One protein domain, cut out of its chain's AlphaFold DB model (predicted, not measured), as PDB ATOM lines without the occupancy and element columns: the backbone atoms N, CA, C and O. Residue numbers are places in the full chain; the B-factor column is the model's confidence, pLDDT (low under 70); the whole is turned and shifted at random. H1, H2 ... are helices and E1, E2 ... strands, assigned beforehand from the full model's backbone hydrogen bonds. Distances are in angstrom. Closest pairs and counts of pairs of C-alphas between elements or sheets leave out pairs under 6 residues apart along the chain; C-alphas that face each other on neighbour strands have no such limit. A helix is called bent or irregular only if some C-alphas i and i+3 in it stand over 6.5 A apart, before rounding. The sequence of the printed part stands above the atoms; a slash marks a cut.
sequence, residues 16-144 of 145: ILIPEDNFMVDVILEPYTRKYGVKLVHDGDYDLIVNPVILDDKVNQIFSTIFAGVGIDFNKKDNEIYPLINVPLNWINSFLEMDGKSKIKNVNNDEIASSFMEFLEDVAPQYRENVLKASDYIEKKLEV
ATOM      1  N   ILE A  16      23.658  -7.948 -26.617       91.19
ATOM      2  CA  ILE A  16      24.258  -8.149 -25.300       91.19
ATOM      3  C   ILE A  16      24.067  -9.608 -24.887       91.19
ATOM      4  O   ILE A  16      22.933 -10.071 -24.761       91.19
ATOM      5  N   LEU A  17      25.174 -10.307 -24.647       92.06
ATOM      6  CA  LEU A  17      25.190 -11.659 -24.106       92.06
ATOM      7  C   LEU A  17      25.023 -11.637 -22.584       92.06
ATOM      8  O   LEU A  17      25.802 -10.993 -21.877       92.06
ATOM      9  N   ILE A  18      24.051 -12.398 -22.090       90.94
ATOM     10  CA  ILE A  18      23.821 -12.696 -20.677       90.94
ATOM     11  C   ILE A  18      24.182 -14.177 -20.462       90.94
ATOM     12  O   ILE A  18      23.346 -15.045 -20.724       90.94
ATOM     13  N   PRO A  19      25.433 -14.480 -20.061       79.06
ATOM     14  CA  PRO A  19      25.960 -15.849 -20.064       79.06
ATOM     15  C   PRO A  19      25.330 -16.757 -19.000       79.06
ATOM     16  O   PRO A  19      25.274 -17.969 -19.187       79.06
ATOM     17  N   GLU A  20      24.842 -16.186 -17.901       82.50
ATOM     18  CA  GLU A  20      24.117 -16.908 -16.856       82.50
ATOM     19  C   GLU A  20      22.765 -16.244 -16.626       82.50
ATOM     20  O   GLU A  20      22.681 -15.015 -16.614       82.50
ATOM     21  N   ASP A  21      21.723 -17.053 -16.422       76.44
ATOM     22  CA  ASP A  21      20.399 -16.559 -16.047       76.44
ATOM     23  C   ASP A  21      20.502 -15.779 -14.728       76.44
ATOM     24  O   ASP A  21      20.748 -16.338 -13.655       76.44
ATOM     25  N   ASN A  22      20.380 -14.456 -14.829       82.62
ATOM     26  CA  ASN A  22      20.500 -13.541 -13.712       82.62
ATOM     27  C   ASN A  22      19.345 -12.547 -13.761       82.62
ATOM     28  O   ASN A  22      19.411 -11.499 -14.402       82.62
ATOM     29  N   PHE A  23      18.315 -12.859 -12.980       85.19
ATOM     30  CA  PHE A  23      17.106 -12.054 -12.865       85.19
ATOM     31  C   PHE A  23      17.370 -10.557 -12.641       85.19
ATOM     32  O   PHE A  23      16.668  -9.719 -13.201       85.19
ATOM     33  N   MET A  24      18.378 -10.192 -11.838       87.38
ATOM     34  CA  MET A  24      18.673  -8.778 -11.581       87.38
ATOM     35  C   MET A  24      19.270  -8.083 -12.799       87.38
ATOM     36  O   MET A  24      18.943  -6.928 -13.066       87.38
ATOM     37  N   VAL A  25      20.113  -8.780 -13.557       89.06
ATOM     38  CA  VAL A  25      20.621  -8.273 -14.836       89.06
ATOM     39  C   VAL A  25      19.468  -8.053 -15.810       89.06
ATOM     40  O   VAL A  25      19.393  -6.977 -16.403       89.06
ATOM     41  N   ASP A  26      18.550  -9.012 -15.931       88.25
ATOM     42  CA  ASP A  26      17.406  -8.898 -16.840       88.25
ATOM     43  C   ASP A  26      16.512  -7.711 -16.481       88.25
ATOM     44  O   ASP A  26      16.160  -6.915 -17.349       88.25
ATOM     45  N   VAL A  27      16.208  -7.531 -15.192       88.19
ATOM     46  CA  VAL A  27      15.420  -6.389 -14.701       88.19
ATOM     47  C   VAL A  27      16.101  -5.055 -15.024       88.19
ATOM     48  O   VAL A  27      15.434  -4.099 -15.417       88.19
ATOM     49  N   ILE A  28      17.427  -4.971 -14.885       88.12
ATOM     50  CA  ILE A  28      18.187  -3.741 -15.158       88.12
ATOM     51  C   ILE A  28      18.313  -3.462 -16.663       88.12
ATOM     52  O   ILE A  28      18.341  -2.296 -17.070       88.12
ATOM     53  N   LEU A  29      18.387  -4.503 -17.497       89.31
ATOM     54  CA  LEU A  29      18.576  -4.375 -18.942       89.31
ATOM     55  C   LEU A  29      17.266  -4.311 -19.739       89.31
ATOM     56  O   LEU A  29      17.280  -3.763 -20.844       89.31
ATOM     57  N   GLU A  30      16.134  -4.769 -19.197       89.56
ATOM     58  CA  GLU A  30      14.821  -4.698 -19.863       89.56
ATOM     59  C   GLU A  30      14.511  -3.292 -20.409       89.56
ATOM     60  O   GLU A  30      14.223  -3.184 -21.609       89.56
ATOM     61  N   PRO A  31      14.695  -2.187 -19.654       88.25
ATOM     62  CA  PRO A  31      14.375  -0.856 -20.164       88.25
ATOM     63  C   PRO A  31      15.225  -0.447 -21.374       88.25
ATOM     64  O   PRO A  31      14.791   0.361 -22.202       88.25
ATOM     65  N   TYR A  32      16.437  -1.000 -21.503       87.75
ATOM     66  CA  TYR A  32      17.348  -0.724 -22.615       87.75
ATOM     67  C   TYR A  32      16.896  -1.408 -23.905       87.75
ATOM     68  O   TYR A  32      17.074  -0.837 -24.985       87.75
ATOM     69  N   THR A  33      16.232  -2.563 -23.804       89.69
ATOM     70  CA  THR A  33      15.598  -3.215 -24.959       89.69
ATOM     71  C   THR A  33      14.509  -2.319 -25.550       89.69
ATOM     72  O   THR A  33      14.496  -2.053 -26.752       89.69
ATOM     73  N   ARG A  34      13.665  -1.729 -24.692       86.31
ATOM     74  CA  ARG A  34      12.573  -0.840 -25.102       86.31
ATOM     75  C   ARG A  34      13.062   0.516 -25.604       86.31
ATOM     76  O   ARG A  34      12.523   1.035 -26.579       86.31
ATOM     77  N   LYS A  35      14.036   1.122 -24.919       86.12
ATOM     78  CA  LYS A  35      14.490   2.491 -25.214       86.12
ATOM     79  C   LYS A  35      15.473   2.559 -26.382       86.12
ATOM     80  O   LYS A  35      15.429   3.522 -27.142       86.12
ATOM     81  N   TYR A  36      16.357   1.572 -26.510       87.38
ATOM     82  CA  TYR A  36      17.482   1.616 -27.449       87.38
ATOM     83  C   TYR A  36      17.490   0.459 -28.459       87.38
ATOM     84  O   TYR A  36      18.410   0.381 -29.270       87.38
ATOM     85  N   GLY A  37      16.492  -0.430 -28.433       87.69
ATOM     86  CA  GLY A  37      16.405  -1.563 -29.364       87.69
ATOM     87  C   GLY A  37      17.464  -2.640 -29.125       87.69
ATOM     88  O   GLY A  37      17.770  -3.416 -30.027       87.69
ATOM     89  N   VAL A  38      18.060  -2.660 -27.932       91.44
ATOM     90  CA  VAL A  38      19.083  -3.634 -27.538       91.44
ATOM     91  C   VAL A  38      18.499  -5.046 -27.558       91.44
ATOM     92  O   VAL A  38      17.371  -5.262 -27.112       91.44
ATOM     93  N   LYS A  39      19.279  -6.007 -28.054       92.06
ATOM     94  CA  LYS A  39      18.914  -7.426 -28.070       92.06
ATOM     95  C   LYS A  39      19.655  -8.151 -26.957       92.06
ATOM     96  O   LYS A  39      20.878  -8.089 -26.912       92.06
ATOM     97  N   LEU A  40      18.922  -8.836 -26.088       91.50
ATOM     98  CA  LEU A  40      19.497  -9.703 -25.061       91.50
ATOM     99  C   LEU A  40      19.526 -11.136 -25.597       91.50
ATOM    100  O   LEU A  40      18.514 -11.622 -26.104       91.50
ATOM    101  N   VAL A  41      20.687 -11.781 -25.535       91.62
ATOM    102  CA  VAL A  41      20.900 -13.166 -25.981       91.62
ATOM    103  C   VAL A  41      21.588 -13.962 -24.875       91.62
ATOM    104  O   VAL A  41      22.322 -13.390 -24.075       91.62
ATOM    105  N   HIS A  42      21.370 -15.276 -24.833       88.75
ATOM    106  CA  HIS A  42      22.019 -16.180 -23.867       88.75
ATOM    107  C   HIS A  42      23.085 -17.085 -24.505       88.75
ATOM    108  O   HIS A  42      23.800 -17.784 -23.798       88.75
ATOM    109  N   ASP A  43      23.198 -17.067 -25.834       87.25
ATOM    110  CA  ASP A  43      24.216 -17.776 -26.611       87.25
ATOM    111  C   ASP A  43      24.366 -17.105 -27.993       87.25
ATOM    112  O   ASP A  43      23.501 -16.325 -28.406       87.25
ATOM    113  N   GLY A  44      25.441 -17.428 -28.712       87.75
ATOM    114  CA  GLY A  44      25.715 -16.966 -30.074       87.75
ATOM    115  C   GLY A  44      26.568 -15.697 -30.162       87.75
ATOM    116  O   GLY A  44      27.326 -15.373 -29.249       87.75
ATOM    117  N   ASP A  45      26.474 -15.002 -31.300       89.69
ATOM    118  CA  ASP A  45      27.244 -13.785 -31.577       89.69
ATOM    119  C   ASP A  45      26.734 -12.590 -30.757       89.69
ATOM    120  O   ASP A  45      25.528 -12.352 -30.651       89.69
ATOM    121  N   TYR A  46      27.663 -11.799 -30.216       91.94
ATOM    122  CA  TYR A  46      27.362 -10.642 -29.375       91.94
ATOM    123  C   TYR A  46      28.350  -9.493 -29.589       91.94
ATOM    124  O   TYR A  46      29.509  -9.700 -29.944       91.94
ATOM    125  N   ASP A  47      27.891  -8.269 -29.316       90.06
ATOM    126  CA  ASP A  47      28.727  -7.063 -29.309       90.06
ATOM    127  C   ASP A  47      29.311  -6.797 -27.915       90.06
ATOM    128  O   ASP A  47      30.436  -6.313 -27.771       90.06
ATOM    129  N   LEU A  48      28.520  -7.085 -26.877       90.88
ATOM    130  CA  LEU A  48      28.853  -6.879 -25.470       90.88
ATOM    131  C   LEU A  48      28.475  -8.117 -24.658       90.88
ATOM    132  O   LEU A  48      27.502  -8.789 -24.978       90.88
ATOM    133  N   ILE A  49      29.206  -8.388 -23.587       91.38
ATOM    134  CA  ILE A  49      28.915  -9.458 -22.632       91.38
ATOM    135  C   ILE A  49      28.692  -8.857 -21.245       91.38
ATOM    136  O   ILE A  49      29.384  -7.925 -20.831       91.38
ATOM    137  N   VAL A  50      27.696  -9.361 -20.525       91.00
ATOM    138  CA  VAL A  50      27.408  -8.929 -19.158       91.00
ATOM    139  C   VAL A  50      28.348  -9.599 -18.172       91.00
ATOM    140  O   VAL A  50      28.513 -10.817 -18.174       91.00
ATOM    141  N   ASN A  51      28.869  -8.793 -17.254       89.94
ATOM    142  CA  ASN A  51      29.467  -9.243 -16.014       89.94
ATOM    143  C   ASN A  51      28.566  -8.810 -14.831       89.94
ATOM    144  O   ASN A  51      28.420  -7.607 -14.583       89.94
ATOM    145  N   PRO A  52      27.931  -9.756 -14.111       89.31
ATOM    146  CA  PRO A  52      26.951  -9.461 -13.064       89.31
ATOM    147  C   PRO A  52      27.574  -9.101 -11.707       89.31
ATOM    148  O   PRO A  52      26.866  -9.096 -10.702       89.31
ATOM    149  N   VAL A  53      28.881  -8.828 -11.643       90.25
ATOM    150  CA  VAL A  53      29.559  -8.468 -10.390       90.25
ATOM    151  C   VAL A  53      28.884  -7.269  -9.713       90.25
ATOM    152  O   VAL A  53      28.575  -6.250 -10.342       90.25
ATOM    153  N   ILE A  54      28.658  -7.416  -8.411       92.00
ATOM    154  CA  ILE A  54      28.007  -6.421  -7.561       92.00
ATOM    155  C   ILE A  54      29.048  -5.556  -6.839       92.00
ATOM    156  O   ILE A  54      30.235  -5.899  -6.798       92.00
ATOM    157  N   LEU A  55      28.610  -4.444  -6.242       92.19
ATOM    158  CA  LEU A  55      29.510  -3.512  -5.552       92.19
ATOM    159  C   LEU A  55      30.313  -4.197  -4.435       92.19
ATOM    160  O   LEU A  55      31.532  -4.051  -4.374       92.19
ATOM    161  N   ASP A  56      29.641  -4.963  -3.576       92.56
ATOM    162  CA  ASP A  56      30.259  -5.664  -2.446       92.56
ATOM    163  C   ASP A  56      31.326  -6.666  -2.896       92.56
ATOM    164  O   ASP A  56      32.443  -6.631  -2.382       92.56
ATOM    165  N   ASP A  57      31.026  -7.495  -3.898       92.00
ATOM    166  CA  ASP A  57      31.977  -8.462  -4.459       92.00
ATOM    167  C   ASP A  57      33.206  -7.765  -5.047       92.00
ATOM    168  O   ASP A  57      34.338  -8.231  -4.874       92.00
ATOM    169  N   LYS A  58      33.004  -6.627  -5.727       91.31
ATOM    170  CA  LYS A  58      34.119  -5.873  -6.300       91.31
ATOM    171  C   LYS A  58      34.995  -5.249  -5.220       91.31
ATOM    172  O   LYS A  58      36.219  -5.299  -5.330       91.31
ATOM    173  N   VAL A  59      34.391  -4.666  -4.189       92.75
ATOM    174  CA  VAL A  59      35.122  -4.067  -3.066       92.75
ATOM    175  C   VAL A  59      35.872  -5.138  -2.278       92.75
ATOM    176  O   VAL A  59      37.044  -4.929  -1.964       92.75
ATOM    177  N   ASN A  60      35.256  -6.303  -2.055       93.81
ATOM    178  CA  ASN A  60      35.928  -7.460  -1.471       93.81
ATOM    179  C   ASN A  60      37.156  -7.825  -2.308       93.81
ATOM    180  O   ASN A  60      38.264  -7.786  -1.790       93.81
ATOM    181  N   GLN A  61      36.992  -8.019  -3.623       91.94
ATOM    182  CA  GLN A  61      38.101  -8.327  -4.537       91.94
ATOM    183  C   GLN A  61      39.253  -7.313  -4.444       91.94
ATOM    184  O   GLN A  61      40.422  -7.704  -4.434       91.94
ATOM    185  N   ILE A  62      38.943  -6.014  -4.385       91.62
ATOM    186  CA  ILE A  62      39.953  -4.956  -4.255       91.62
ATOM    187  C   ILE A  62      40.737  -5.126  -2.950       91.62
ATOM    188  O   ILE A  62      41.964  -5.104  -2.970       91.62
ATOM    189  N   PHE A  63      40.064  -5.346  -1.822       93.00
ATOM    190  CA  PHE A  63      40.762  -5.567  -0.558       93.00
ATOM    191  C   PHE A  63      41.559  -6.870  -0.545       93.00
ATOM    192  O   PHE A  63      42.722  -6.847  -0.149       93.00
ATOM    193  N   SER A  64      41.002  -7.972  -1.052       92.81
ATOM    194  CA  SER A  64      41.700  -9.262  -1.120       92.81
ATOM    195  C   SER A  64      42.992  -9.155  -1.929       92.81
ATOM    196  O   SER A  64      44.035  -9.654  -1.515       92.81
ATOM    197  N   THR A  65      42.957  -8.454  -3.066       91.06
ATOM    198  CA  THR A  65      44.141  -8.252  -3.921       91.06
ATOM    199  C   THR A  65      45.187  -7.342  -3.270       91.06
ATOM    200  O   THR A  65      46.387  -7.639  -3.341       91.06
ATOM    201  N   ILE A  66      44.757  -6.301  -2.545       90.75
ATOM    202  CA  ILE A  66      45.641  -5.449  -1.736       90.75
ATOM    203  C   ILE A  66      46.316  -6.269  -0.628       90.75
ATOM    204  O   ILE A  66      47.535  -6.194  -0.471       90.75
ATOM    205  N   PHE A  67      45.556  -7.073   0.118       92.50
ATOM    206  CA  PHE A  67      46.078  -7.887   1.220       92.50
ATOM    207  C   PHE A  67      46.986  -9.022   0.749       92.50
ATOM    208  O   PHE A  67      47.973  -9.330   1.414       92.50
ATOM    209  N   ALA A  68      46.723  -9.582  -0.432       91.31
ATOM    210  CA  ALA A  68      47.601 -10.554  -1.076       91.31
ATOM    211  C   ALA A  68      48.914  -9.939  -1.607       91.31
ATOM    212  O   ALA A  68      49.782 -10.666  -2.088       91.31
ATOM    213  N   GLY A  69      49.072  -8.610  -1.560       88.00
ATOM    214  CA  GLY A  69      50.250  -7.916  -2.084       88.00
ATOM    215  C   GLY A  69      50.328  -7.891  -3.614       88.00
ATOM    216  O   GLY A  69      51.362  -7.518  -4.165       88.00
ATOM    217  N   VAL A  70      49.244  -8.264  -4.304       84.81
ATOM    218  CA  VAL A  70      49.136  -8.224  -5.774       84.81
ATOM    219  C   VAL A  70      48.899  -6.788  -6.259       84.81
ATOM    220  O   VAL A  70      49.185  -6.455  -7.408       84.81
ATOM    221  N   GLY A  71      48.439  -5.909  -5.366       79.62
ATOM    222  CA  GLY A  71      48.017  -4.554  -5.701       79.62
ATOM    223  C   GLY A  71      46.537  -4.547  -6.048       79.62
ATOM    224  O   GLY A  71      45.776  -5.321  -5.483       79.62
ATOM    225  N   ILE A  72      46.118  -3.670  -6.954       77.19
ATOM    226  CA  ILE A  72      44.729  -3.636  -7.413       77.19
ATOM    227  C   ILE A  72      44.689  -4.285  -8.801       77.19
ATOM    228  O   ILE A  72      45.386  -3.837  -9.712       77.19
ATOM    229  N   ASP A  73      43.912  -5.361  -8.942       68.62
ATOM    230  CA  ASP A  73      43.738  -6.074 -10.212       68.62
ATOM    231  C   ASP A  73      42.665  -5.385 -11.078       68.62
ATOM    232  O   ASP A  73      41.468  -5.369 -10.756       68.62
ATOM    233  N   PHE A  74      43.120  -4.786 -12.180       65.06
ATOM    234  CA  PHE A  74      42.327  -3.961 -13.087       65.06
ATOM    235  C   PHE A  74      42.205  -4.636 -14.456       65.06
ATOM    236  O   PHE A  74      42.939  -4.324 -15.387       65.06
ATOM    237  N   ASN A  75      41.273  -5.579 -14.584       63.06
ATOM    238  CA  ASN A  75      41.011  -6.280 -15.844       63.06
ATOM    239  C   ASN A  75      39.567  -6.067 -16.318       63.06
ATOM    240  O   ASN A  75      38.828  -7.024 -16.550       63.06
ATOM    241  N   LYS A  76      39.138  -4.805 -16.450       68.81
ATOM    242  CA  LYS A  76      37.871  -4.506 -17.133       68.81
ATOM    243  C   LYS A  76      38.060  -4.714 -18.631       68.81
ATOM    244  O   LYS A  76      38.941  -4.104 -19.231       68.81
ATOM    245  N   LYS A  77      37.246  -5.575 -19.241       73.94
ATOM    246  CA  LYS A  77      37.334  -5.827 -20.686       73.94
ATOM    247  C   LYS A  77      36.487  -4.833 -21.470       73.94
ATOM    248  O   LYS A  77      35.384  -4.473 -21.074       73.94
ATOM    249  N   ASP A  78      36.980  -4.444 -22.640       71.75
ATOM    250  CA  ASP A  78      36.350  -3.442 -23.510       71.75
ATOM    251  C   ASP A  78      34.959  -3.830 -24.043       71.75
ATOM    252  O   ASP A  78      34.164  -2.964 -24.441       71.75
ATOM    253  N   ASN A  79      34.694  -5.133 -24.099       84.38
ATOM    254  CA  ASN A  79      33.427  -5.727 -24.506       84.38
ATOM    255  C   ASN A  79      32.584  -6.203 -23.312       84.38
ATOM    256  O   ASN A  79      31.521  -6.767 -23.537       84.38
ATOM    257  N   GLU A  80      33.017  -5.972 -22.069       88.38
ATOM    258  CA  GLU A  80      32.233  -6.274 -20.871       88.38
ATOM    259  C   GLU A  80      31.437  -5.044 -20.414       88.38
ATOM    260  O   GLU A  80      31.937  -3.917 -20.418       88.38
ATOM    261  N   ILE A  81      30.192  -5.269 -19.999       88.88
ATOM    262  CA  ILE A  81      29.386  -4.286 -19.269       88.88
ATOM    263  C   ILE A  81      29.127  -4.781 -17.855       88.88
ATOM    264  O   ILE A  81      28.986  -5.982 -17.630       88.88
ATOM    265  N   TYR A  82      29.012  -3.848 -16.911       88.88
ATOM    266  CA  TYR A  82      28.869  -4.168 -15.491       88.88
ATOM    267  C   TYR A  82      27.598  -3.535 -14.896       88.88
ATOM    268  O   TYR A  82      27.682  -2.506 -14.220       88.88
ATOM    269  N   PRO A  83      26.399  -4.098 -15.146       88.38
ATOM    270  CA  PRO A  83      25.128  -3.489 -14.741       88.38
ATOM    271  C   PRO A  83      24.979  -3.299 -13.227       88.38
ATOM    272  O   PRO A  83      24.337  -2.345 -12.792       88.38
ATOM    273  N   LEU A  84      25.577  -4.192 -12.430       90.00
ATOM    274  CA  LEU A  84      25.393  -4.250 -10.977       90.00
ATOM    275  C   LEU A  84      26.589  -3.711 -10.174       90.00
ATOM    276  O   LEU A  84      26.526  -3.672  -8.950       90.00
ATOM    277  N   ILE A  85      27.647  -3.214 -10.828       89.69
ATOM    278  CA  ILE A  85      28.905  -2.803 -10.166       89.69
ATOM    279  C   ILE A  85      28.732  -1.701  -9.115       89.69
ATOM    280  O   ILE A  85      29.535  -1.583  -8.200       89.69
ATOM    281  N   ASN A  86      27.683  -0.888  -9.250       88.94
ATOM    282  CA  ASN A  86      27.346   0.198  -8.327       88.94
ATOM    283  C   ASN A  86      26.152  -0.143  -7.423       88.94
ATOM    284  O   ASN A  86      25.624   0.740  -6.752       88.94
ATOM    285  N   VAL A  87      25.679  -1.390  -7.448       89.94
ATOM    286  CA  VAL A  87      24.518  -1.839  -6.681       89.94
ATOM    287  C   VAL A  87      25.019  -2.664  -5.493       89.94
ATOM    288  O   VAL A  87      25.640  -3.710  -5.711       89.94
ATOM    289  N   PRO A  88      24.782  -2.222  -4.245       91.06
ATOM    290  CA  PRO A  88      25.196  -2.983  -3.076       91.06
ATOM    291  C   PRO A  88      24.326  -4.229  -2.850       91.06
ATOM    292  O   PRO A  88      23.141  -4.264  -3.204       91.06
ATOM    293  N   LEU A  89      24.902  -5.250  -2.210       91.56
ATOM    294  CA  LEU A  89      24.247  -6.534  -1.937       91.56
ATOM    295  C   LEU A  89      22.945  -6.354  -1.148       91.56
ATOM    296  O   LEU A  89      21.952  -7.034  -1.411       91.56
ATOM    297  N   ASN A  90      22.940  -5.453  -0.162       90.62
ATOM    298  CA  ASN A  90      21.767  -5.222   0.678       90.62
ATOM    299  C   ASN A  90      20.559  -4.748  -0.150       90.62
ATOM    300  O   ASN A  90      19.461  -5.250   0.066       90.62
ATOM    301  N   TRP A  91      20.757  -3.877  -1.143       91.06
ATOM    302  CA  TRP A  91      19.699  -3.396  -2.032       91.06
ATOM    303  C   TRP A  91      19.164  -4.517  -2.913       91.06
ATOM    304  O   TRP A  91      17.950  -4.650  -3.063       91.06
ATOM    305  N   ILE A  92      20.059  -5.356  -3.444       90.94
ATOM    306  CA  ILE A  92      19.673  -6.531  -4.232       90.94
ATOM    307  C   ILE A  92      18.814  -7.469  -3.383       90.94
ATOM    308  O   ILE A  92      17.722  -7.855  -3.793       90.94
ATOM    309  N   ASN A  93      19.263  -7.785  -2.171       92.06
ATOM    310  CA  ASN A  93      18.543  -8.675  -1.268       92.06
ATOM    311  C   ASN A  93      17.206  -8.094  -0.794       92.06
ATOM    312  O   ASN A  93      16.242  -8.849  -0.687       92.06
ATOM    313  N   SER A  94      17.120  -6.783  -0.554       92.06
ATOM    314  CA  SER A  94      15.849  -6.114  -0.256       92.06
ATOM    315  C   SER A  94      14.873  -6.198  -1.431       92.06
ATOM    316  O   SER A  94      13.697  -6.477  -1.220       92.06
ATOM    317  N   PHE A  95      15.348  -6.013  -2.665       90.88
ATOM    318  CA  PHE A  95      14.508  -6.130  -3.857       90.88
ATOM    319  C   PHE A  95      14.014  -7.566  -4.086       90.88
ATOM    320  O   PHE A  95      12.829  -7.780  -4.320       90.88
ATOM    321  N   LEU A  96      14.898  -8.560  -3.962       89.19
ATOM    322  CA  LEU A  96      14.533  -9.973  -4.107       89.19
ATOM    323  C   LEU A  96      13.518 -10.416  -3.046       89.19
ATOM    324  O   LEU A  96      12.584 -11.147  -3.362       89.19
ATOM    325  N   GLU A  97      13.660  -9.935  -1.808       90.94
ATOM    326  CA  GLU A  97      12.715 -10.213  -0.721       90.94
ATOM    327  C   GLU A  97      11.316  -9.645  -1.005       90.94
ATOM    328  O   GLU A  97      10.322 -10.318  -0.731       90.94
ATOM    329  N   MET A  98      11.223  -8.459  -1.619       88.75
ATOM    330  CA  MET A  98       9.942  -7.880  -2.047       88.75
ATOM    331  C   MET A  98       9.236  -8.718  -3.122       88.75
ATOM    332  O   MET A  98       8.008  -8.746  -3.154       88.75
ATOM    333  N   ASP A  99       9.997  -9.409  -3.972       84.56
ATOM    334  CA  ASP A  99       9.481 -10.264  -5.051       84.56
ATOM    335  C   ASP A  99       9.345 -11.745  -4.633       84.56
ATOM    336  O   ASP A  99       9.118 -12.628  -5.459       84.56
ATOM    337  N   GLY A 100       9.514 -12.053  -3.339       86.38
ATOM    338  CA  GLY A 100       9.424 -13.418  -2.807       86.38
ATOM    339  C   GLY A 100      10.548 -14.356  -3.269       86.38
ATOM    340  O   GLY A 100      10.409 -15.578  -3.179       86.38
ATOM    341  N   LYS A 101      11.660 -13.807  -3.769       86.56
ATOM    342  CA  LYS A 101      12.831 -14.550  -4.251       86.56
ATOM    343  C   LYS A 101      13.855 -14.773  -3.137       86.56
ATOM    344  O   LYS A 101      13.912 -14.058  -2.137       86.56
ATOM    345  N   SER A 102      14.691 -15.797  -3.310       85.75
ATOM    346  CA  SER A 102      15.771 -16.109  -2.369       85.75
ATOM    347  C   SER A 102      16.876 -15.053  -2.411       85.75
ATOM    348  O   SER A 102      17.276 -14.610  -3.485       85.75
ATOM    349  N   LYS A 103      17.396 -14.691  -1.232       87.31
ATOM    350  CA  LYS A 103      18.539 -13.781  -1.086       87.31
ATOM    351  C   LYS A 103      19.797 -14.397  -1.692       87.31
ATOM    352  O   LYS A 103      20.028 -15.601  -1.552       87.31
ATOM    353  N   ILE A 104      20.624 -13.557  -2.298       84.81
ATOM    354  CA  ILE A 104      21.945 -13.936  -2.788       84.81
ATOM    355  C   ILE A 104      23.009 -13.617  -1.733       84.81
ATOM    356  O   ILE A 104      22.793 -12.837  -0.798       84.81
ATOM    357  N   LYS A 105      24.167 -14.256  -1.876       82.12
ATOM    358  CA  LYS A 105      25.359 -14.003  -1.066       82.12
ATOM    359  C   LYS A 105      26.469 -13.498  -1.975       82.12
ATOM    360  O   LYS A 105      26.435 -13.770  -3.173       82.12
ATOM    361  N   ASN A 106      27.441 -12.815  -1.380       78.62
ATOM    362  CA  ASN A 106      28.671 -12.451  -2.069       78.62
ATOM    363  C   ASN A 106      29.325 -13.704  -2.657       78.62
ATOM    364  O   ASN A 106      29.490 -14.711  -1.960       78.62
ATOM    365  N   VAL A 107      29.675 -13.629  -3.938       78.25
ATOM    366  CA  VAL A 107      30.462 -14.663  -4.611       78.25
ATOM    367  C   VAL A 107      31.905 -14.588  -4.125       78.25
ATOM    368  O   VAL A 107      32.545 -15.621  -3.932       78.25
ATOM    369  N   ASN A 108      32.405 -13.372  -3.879       73.62
ATOM    370  CA  ASN A 108      33.736 -13.156  -3.341       73.62
ATOM    371  C   ASN A 108      33.664 -12.891  -1.836       73.62
ATOM    372  O   ASN A 108      33.102 -11.896  -1.385       73.62
ATOM    373  N   ASN A 109      34.216 -13.816  -1.059       77.31
ATOM    374  CA  ASN A 109      34.155 -13.780   0.396       77.31
ATOM    375  C   ASN A 109      35.508 -14.160   1.000       77.31
ATOM    376  O   ASN A 109      35.603 -15.100   1.791       77.31
ATOM    377  N   ASP A 110      36.564 -13.456   0.588       91.00
ATOM    378  CA  ASP A 110      37.831 -13.524   1.312       91.00
ATOM    379  C   ASP A 110      37.608 -13.069   2.758       91.00
ATOM    380  O   ASP A 110      37.047 -12.001   3.001       91.00
ATOM    381  N   GLU A 111      38.008 -13.900   3.718       91.00
ATOM    382  CA  GLU A 111      37.685 -13.709   5.134       91.00
ATOM    383  C   GLU A 111      38.282 -12.411   5.696       91.00
ATOM    384  O   GLU A 111      37.618 -11.693   6.446       91.00
ATOM    385  N   ILE A 112      39.511 -12.075   5.292       93.12
ATOM    386  CA  ILE A 112      40.205 -10.871   5.759       93.12
ATOM    387  C   ILE A 112      39.546  -9.635   5.145       93.12
ATOM    388  O   ILE A 112      39.254  -8.671   5.857       93.12
ATOM    389  N   ALA A 113      39.272  -9.664   3.838       92.88
ATOM    390  CA  ALA A 113      38.556  -8.596   3.150       92.88
ATOM    391  C   ALA A 113      37.159  -8.376   3.740       92.88
ATOM    392  O   ALA A 113      36.800  -7.236   4.026       92.88
ATOM    393  N   SER A 114      36.402  -9.446   3.987       92.38
ATOM    394  CA  SER A 114      35.063  -9.371   4.577       92.38
ATOM    395  C   SER A 114      35.097  -8.799   5.993       92.38
ATOM    396  O   SER A 114      34.337  -7.881   6.290       92.38
ATOM    397  N   SER A 115      36.028  -9.248   6.842       93.00
ATOM    398  CA  SER A 115      36.190  -8.687   8.190       93.00
ATOM    399  C   SER A 115      36.555  -7.197   8.158       93.00
ATOM    400  O   SER A 115      36.037  -6.403   8.945       93.00
ATOM    401  N   PHE A 116      37.408  -6.785   7.217       94.19
ATOM    402  CA  PHE A 116      37.763  -5.378   7.058       94.19
ATOM    403  C   PHE A 116      36.600  -4.530   6.525       94.19
ATOM    404  O   PHE A 116      36.401  -3.401   6.967       94.19
ATOM    405  N   MET A 117      35.809  -5.076   5.603       93.38
ATOM    406  CA  MET A 117      34.588  -4.455   5.089       93.38
ATOM    407  C   MET A 117      33.548  -4.235   6.192       93.38
ATOM    408  O   MET A 117      32.962  -3.156   6.261       93.38
ATOM    409  N   GLU A 118      33.347  -5.217   7.071       91.56
ATOM    410  CA  GLU A 118      32.477  -5.081   8.246       91.56
ATOM    411  C   GLU A 118      32.975  -3.977   9.182       91.56
ATOM    412  O   GLU A 118      32.203  -3.106   9.570       91.56
ATOM    413  N   PHE A 119      34.280  -3.945   9.472       93.75
ATOM    414  CA  PHE A 119      34.879  -2.869  10.264       93.75
ATOM    415  C   PHE A 119      34.645  -1.481   9.642       93.75
ATOM    416  O   PHE A 119      34.349  -0.518  10.350       93.75
ATOM    417  N   LEU A 120      34.779  -1.356   8.318       93.56
ATOM    418  CA  LEU A 120      34.580  -0.081   7.630       93.56
ATOM    419  C   LEU A 120      33.119   0.369   7.586       93.56
ATOM    420  O   LEU A 120      32.893   1.575   7.517       93.56
ATOM    421  N   GLU A 121      32.150  -0.544   7.649       90.25
ATOM    422  CA  GLU A 121      30.726  -0.192   7.724       90.25
ATOM    423  C   GLU A 121      30.446   0.732   8.915       90.25
ATOM    424  O   GLU A 121      29.789   1.764   8.767       90.25
ATOM    425  N   ASP A 122      31.019   0.396  10.072       88.81
ATOM    426  CA  ASP A 122      30.824   1.129  11.323       88.81
ATOM    427  C   ASP A 122      31.548   2.483  11.327       88.81
ATOM    428  O   ASP A 122      31.116   3.438  11.978       88.81
ATOM    429  N   VAL A 123      32.664   2.582  10.601       92.19
ATOM    430  CA  VAL A 123      33.515   3.780  10.572       92.19
ATOM    431  C   VAL A 123      33.084   4.759   9.478       92.19
ATOM    432  O   VAL A 123      33.137   5.975   9.669       92.19
ATOM    433  N   ALA A 124      32.692   4.249   8.312       90.69
ATOM    434  CA  ALA A 124      32.428   5.034   7.117       90.69
ATOM    435  C   ALA A 124      31.337   4.373   6.250       90.69
ATOM    436  O   ALA A 124      31.661   3.616   5.340       90.69
ATOM    437  N   PRO A 125      30.053   4.742   6.410       85.56
ATOM    438  CA  PRO A 125      28.931   4.078   5.727       85.56
ATOM    439  C   PRO A 125      29.000   4.054   4.188       85.56
ATOM    440  O   PRO A 125      28.381   3.214   3.550       85.56
ATOM    441  N   GLN A 126      29.745   4.981   3.576       89.62
ATOM    442  CA  GLN A 126      29.914   5.095   2.116       89.62
ATOM    443  C   GLN A 126      31.265   4.549   1.627       89.62
ATOM    444  O   GLN A 126      31.785   4.966   0.586       89.62
ATOM    445  N   TYR A 127      31.924   3.688   2.413       93.56
ATOM    446  CA  TYR A 127      33.263   3.220   2.061       93.56
ATOM    447  C   TYR A 127      33.261   2.440   0.744       93.56
ATOM    448  O   TYR A 127      34.205   2.593  -0.025       93.56
ATOM    449  N   ARG A 128      32.217   1.652   0.447       92.81
ATOM    450  CA  ARG A 128      32.158   0.821  -0.766       92.81
ATOM    451  C   ARG A 128      32.256   1.669  -2.028       92.81
ATOM    452  O   ARG A 128      33.109   1.422  -2.879       92.81
ATOM    453  N   GLU A 129      31.439   2.714  -2.123       91.44
ATOM    454  CA  GLU A 129      31.456   3.635  -3.258       91.44
ATOM    455  C   GLU A 129      32.775   4.402  -3.332       91.44
ATOM    456  O   GLU A 129      33.290   4.655  -4.421       91.44
ATOM    457  N   ASN A 130      33.339   4.776  -2.181       91.75
ATOM    458  CA  ASN A 130      34.607   5.496  -2.122       91.75
ATOM    459  C   ASN A 130      35.784   4.623  -2.570       91.75
ATOM    460  O   ASN A 130      36.634   5.101  -3.320       91.75
ATOM    461  N   VAL A 131      35.818   3.352  -2.166       92.06
ATOM    462  CA  VAL A 131      36.834   2.375  -2.582       92.06
ATOM    463  C   VAL A 131      36.739   2.122  -4.080       92.06
ATOM    464  O   VAL A 131      37.757   2.202  -4.766       92.06
ATOM    465  N   LEU A 132      35.530   1.903  -4.611       90.44
ATOM    466  CA  LEU A 132      35.336   1.706  -6.047       90.44
ATOM    467  C   LEU A 132      35.791   2.936  -6.852       90.44
ATOM    468  O   LEU A 132      36.567   2.806  -7.795       90.44
ATOM    469  N   LYS A 133      35.401   4.149  -6.435       88.75
ATOM    470  CA  LYS A 133      35.844   5.398  -7.083       88.75
ATOM    471  C   LYS A 133      37.355   5.606  -7.000       88.75
ATOM    472  O   LYS A 133      37.958   6.078  -7.961       88.75
ATOM    473  N   ALA A 134      37.965   5.296  -5.857       89.00
ATOM    474  CA  ALA A 134      39.409   5.405  -5.678       89.00
ATOM    475  C   ALA A 134      40.147   4.421  -6.594       89.00
ATOM    476  O   ALA A 134      41.102   4.812  -7.266       89.00
ATOM    477  N   SER A 135      39.657   3.184  -6.676       87.50
ATOM    478  CA  SER A 135      40.134   2.158  -7.600       87.50
ATOM    479  C   SER A 135      40.062   2.647  -9.053       87.50
ATOM    480  O   SER A 135      41.085   2.686  -9.733       87.50
ATOM    481  N   ASP A 136      38.903   3.134  -9.501       84.56
ATOM    482  CA  ASP A 136      38.711   3.667 -10.859       84.56
ATOM    483  C   ASP A 136      39.605   4.887 -11.161       84.56
ATOM    484  O   ASP A 136      40.090   5.076 -12.281       84.56
ATOM    485  N   TYR A 137      39.844   5.746 -10.166       86.12
ATOM    486  CA  TYR A 137      40.738   6.894 -10.315       86.12
ATOM    487  C   TYR A 137      42.199   6.467 -10.493       86.12
ATOM    488  O   TYR A 137      42.900   7.016 -11.348       86.12
ATOM    489  N   ILE A 138      42.657   5.502  -9.691       84.88
ATOM    490  CA  ILE A 138      44.011   4.947  -9.785       84.88
ATOM    491  C   ILE A 138      44.199   4.280 -11.151       84.88
ATOM    492  O   ILE A 138      45.182   4.584 -11.826       84.88
ATOM    493  N   GLU A 139      43.230   3.476 -11.594       78.19
ATOM    494  CA  GLU A 139      43.190   2.845 -12.923       78.19
ATOM    495  C   GLU A 139      43.411   3.886 -14.031       78.19
ATOM    496  O   GLU A 139      44.392   3.831 -14.776       78.19
ATOM    497  N   LYS A 140      42.585   4.939 -14.054       78.06
ATOM    498  CA  LYS A 140      42.689   6.011 -15.053       78.06
ATOM    499  C   LYS A 140      44.030   6.749 -15.024       78.06
ATOM    500  O   LYS A 140      44.441   7.297 -16.043       78.06
ATOM    501  N   LYS A 141      44.702   6.837 -13.874       80.00
ATOM    502  CA  LYS A 141      46.019   7.487 -13.758       80.00
ATOM    503  C   LYS A 141      47.166   6.581 -14.191       80.00
ATOM    504  O   LYS A 141      48.153   7.101 -14.707       80.00
ATOM    505  N   LEU A 142      47.046   5.273 -13.986       68.88
ATOM    506  CA  LEU A 142      48.048   4.293 -14.403       68.88
ATOM    507  C   LEU A 142      48.035   4.072 -15.922       68.88
ATOM    508  O   LEU A 142      49.109   3.957 -16.498       68.88
ATOM    509  N   GLU A 143      46.871   4.140 -16.579       61.31
ATOM    510  CA  GLU A 143      46.748   4.102 -18.054       61.31
ATOM    511  C   GLU A 143      47.413   5.287 -18.786       61.31
ATOM    512  O   GLU A 143      47.560   5.262 -20.006       61.31
ATOM    513  N   VAL A 144      47.746   6.370 -18.078       51.09
ATOM    514  CA  VAL A 144      48.274   7.622 -18.664       51.09
ATOM    515  C   VAL A 144      49.815   7.646 -18.675       51.09
ATOM    516  O   VAL A 144      50.416   8.668 -19.004       51.09
TER     517      VAL A 144
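AT A GLANCE: This is residues 16 to 144 of the 145 residues of the protein "ATPase" of Methanobrevibacter sp (UniProt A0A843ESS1). This is a flat model in two parts: in one, H2 lies between H4 and H5, each packed on it at a steep tilt; in the other, H1 is beside the short strand E1, with E2 near by. H3 lies off to one side between these parts, and the long link from H2 to H3 runs back to E2, where residues 80 to 81 pair with it. Residues 121 to 126 stick out at the turn from H4 to H5. The printed part has 129 residues, with five named helices and two named strands in the order H1, E1, E2, H2, H3, H4, H5; the class is mostly helix, and the two strands do not pair with each other. The whole is compact, with a radius of gyration of the C-alphas of 16.1 A, and spans 43 by 42 by 22 A.

IN THESE COORDINATES: Find C-alpha 23 at (17.106, -12.054, -12.865); from there H1 runs through residues 23 to 36, 20.0 A long. It is irregular, but only just: C-alphas 28 and 31 are 6.9 A apart. Next come E1, residues 39 to 41, 6.4 A, and E2, residues 48 to 50, 6.8 A. Look for C-alpha 55 at (29.510, -3.512, -5.552), where H2 begins; it covers residues 55 to 67 in 18.4 A. H3 is residues 89 to 98, 14.4 A, and H4 is residues 111 to 123, 18.8 A. H5, residues 127 to 142, is the longest helix at 22.2 A and ends at C-alpha 142, (48.048, 4.293, -14.403).

HOW THE PARTS SIT: Start at H1: its closest C-alphas to E1 are those of Thr 33 and Lys 39, 6.2 A apart. H1 and E2 are only just apart, their closest C-alphas 8.1 A from each other. E1 and E2 pair with no named strand, but residues 49 to 50 of E2 pair in parallel with residues 80 to 81. H1 and H3 are close but not clearly touching, with Met 24 and Ile 92 closest at 7.7 A between C-alphas, and are about perpendicular at 87 degrees. H2 and H3 are close but not clearly touching, with the C-alphas of Asp 56 and Leu 89 closest at 6.1 A. H2 touches H4, which meets it with residues 112 to 117 alone; the C-alphas of Phe 63 and Ala 113 are closest at 5.3 A, at a steep tilt of 65 degrees, opposite ways. H2 also touches H5, through residues 128 to 135 of H5 alone; the C-alphas of Val 59 and Arg 128 are closest at 6.2 A, at a steep tilt of 62 degrees, the same way. H4 and H5 are close but not clearly touching, with the C-alphas of Leu 120 and Tyr 127 closest at 6.6 A. Every O i to N i+4 pair is within hydrogen-bond range in H2, H3 and H5; the counts are 8 of 10 in H1 and 7 of 9 in H4.

THE WHOLE: The two C-alphas farthest apart are those of Gly 100 and Val 144, at 46.9 A. The printed part has no cut. Two links are long: H2 to H3, with 21 residues, and H3 to H4, with 12. The mean pLDDT of the printed part is 87.1; look for values under 70 at residues 73 to 76 and 142 to 144.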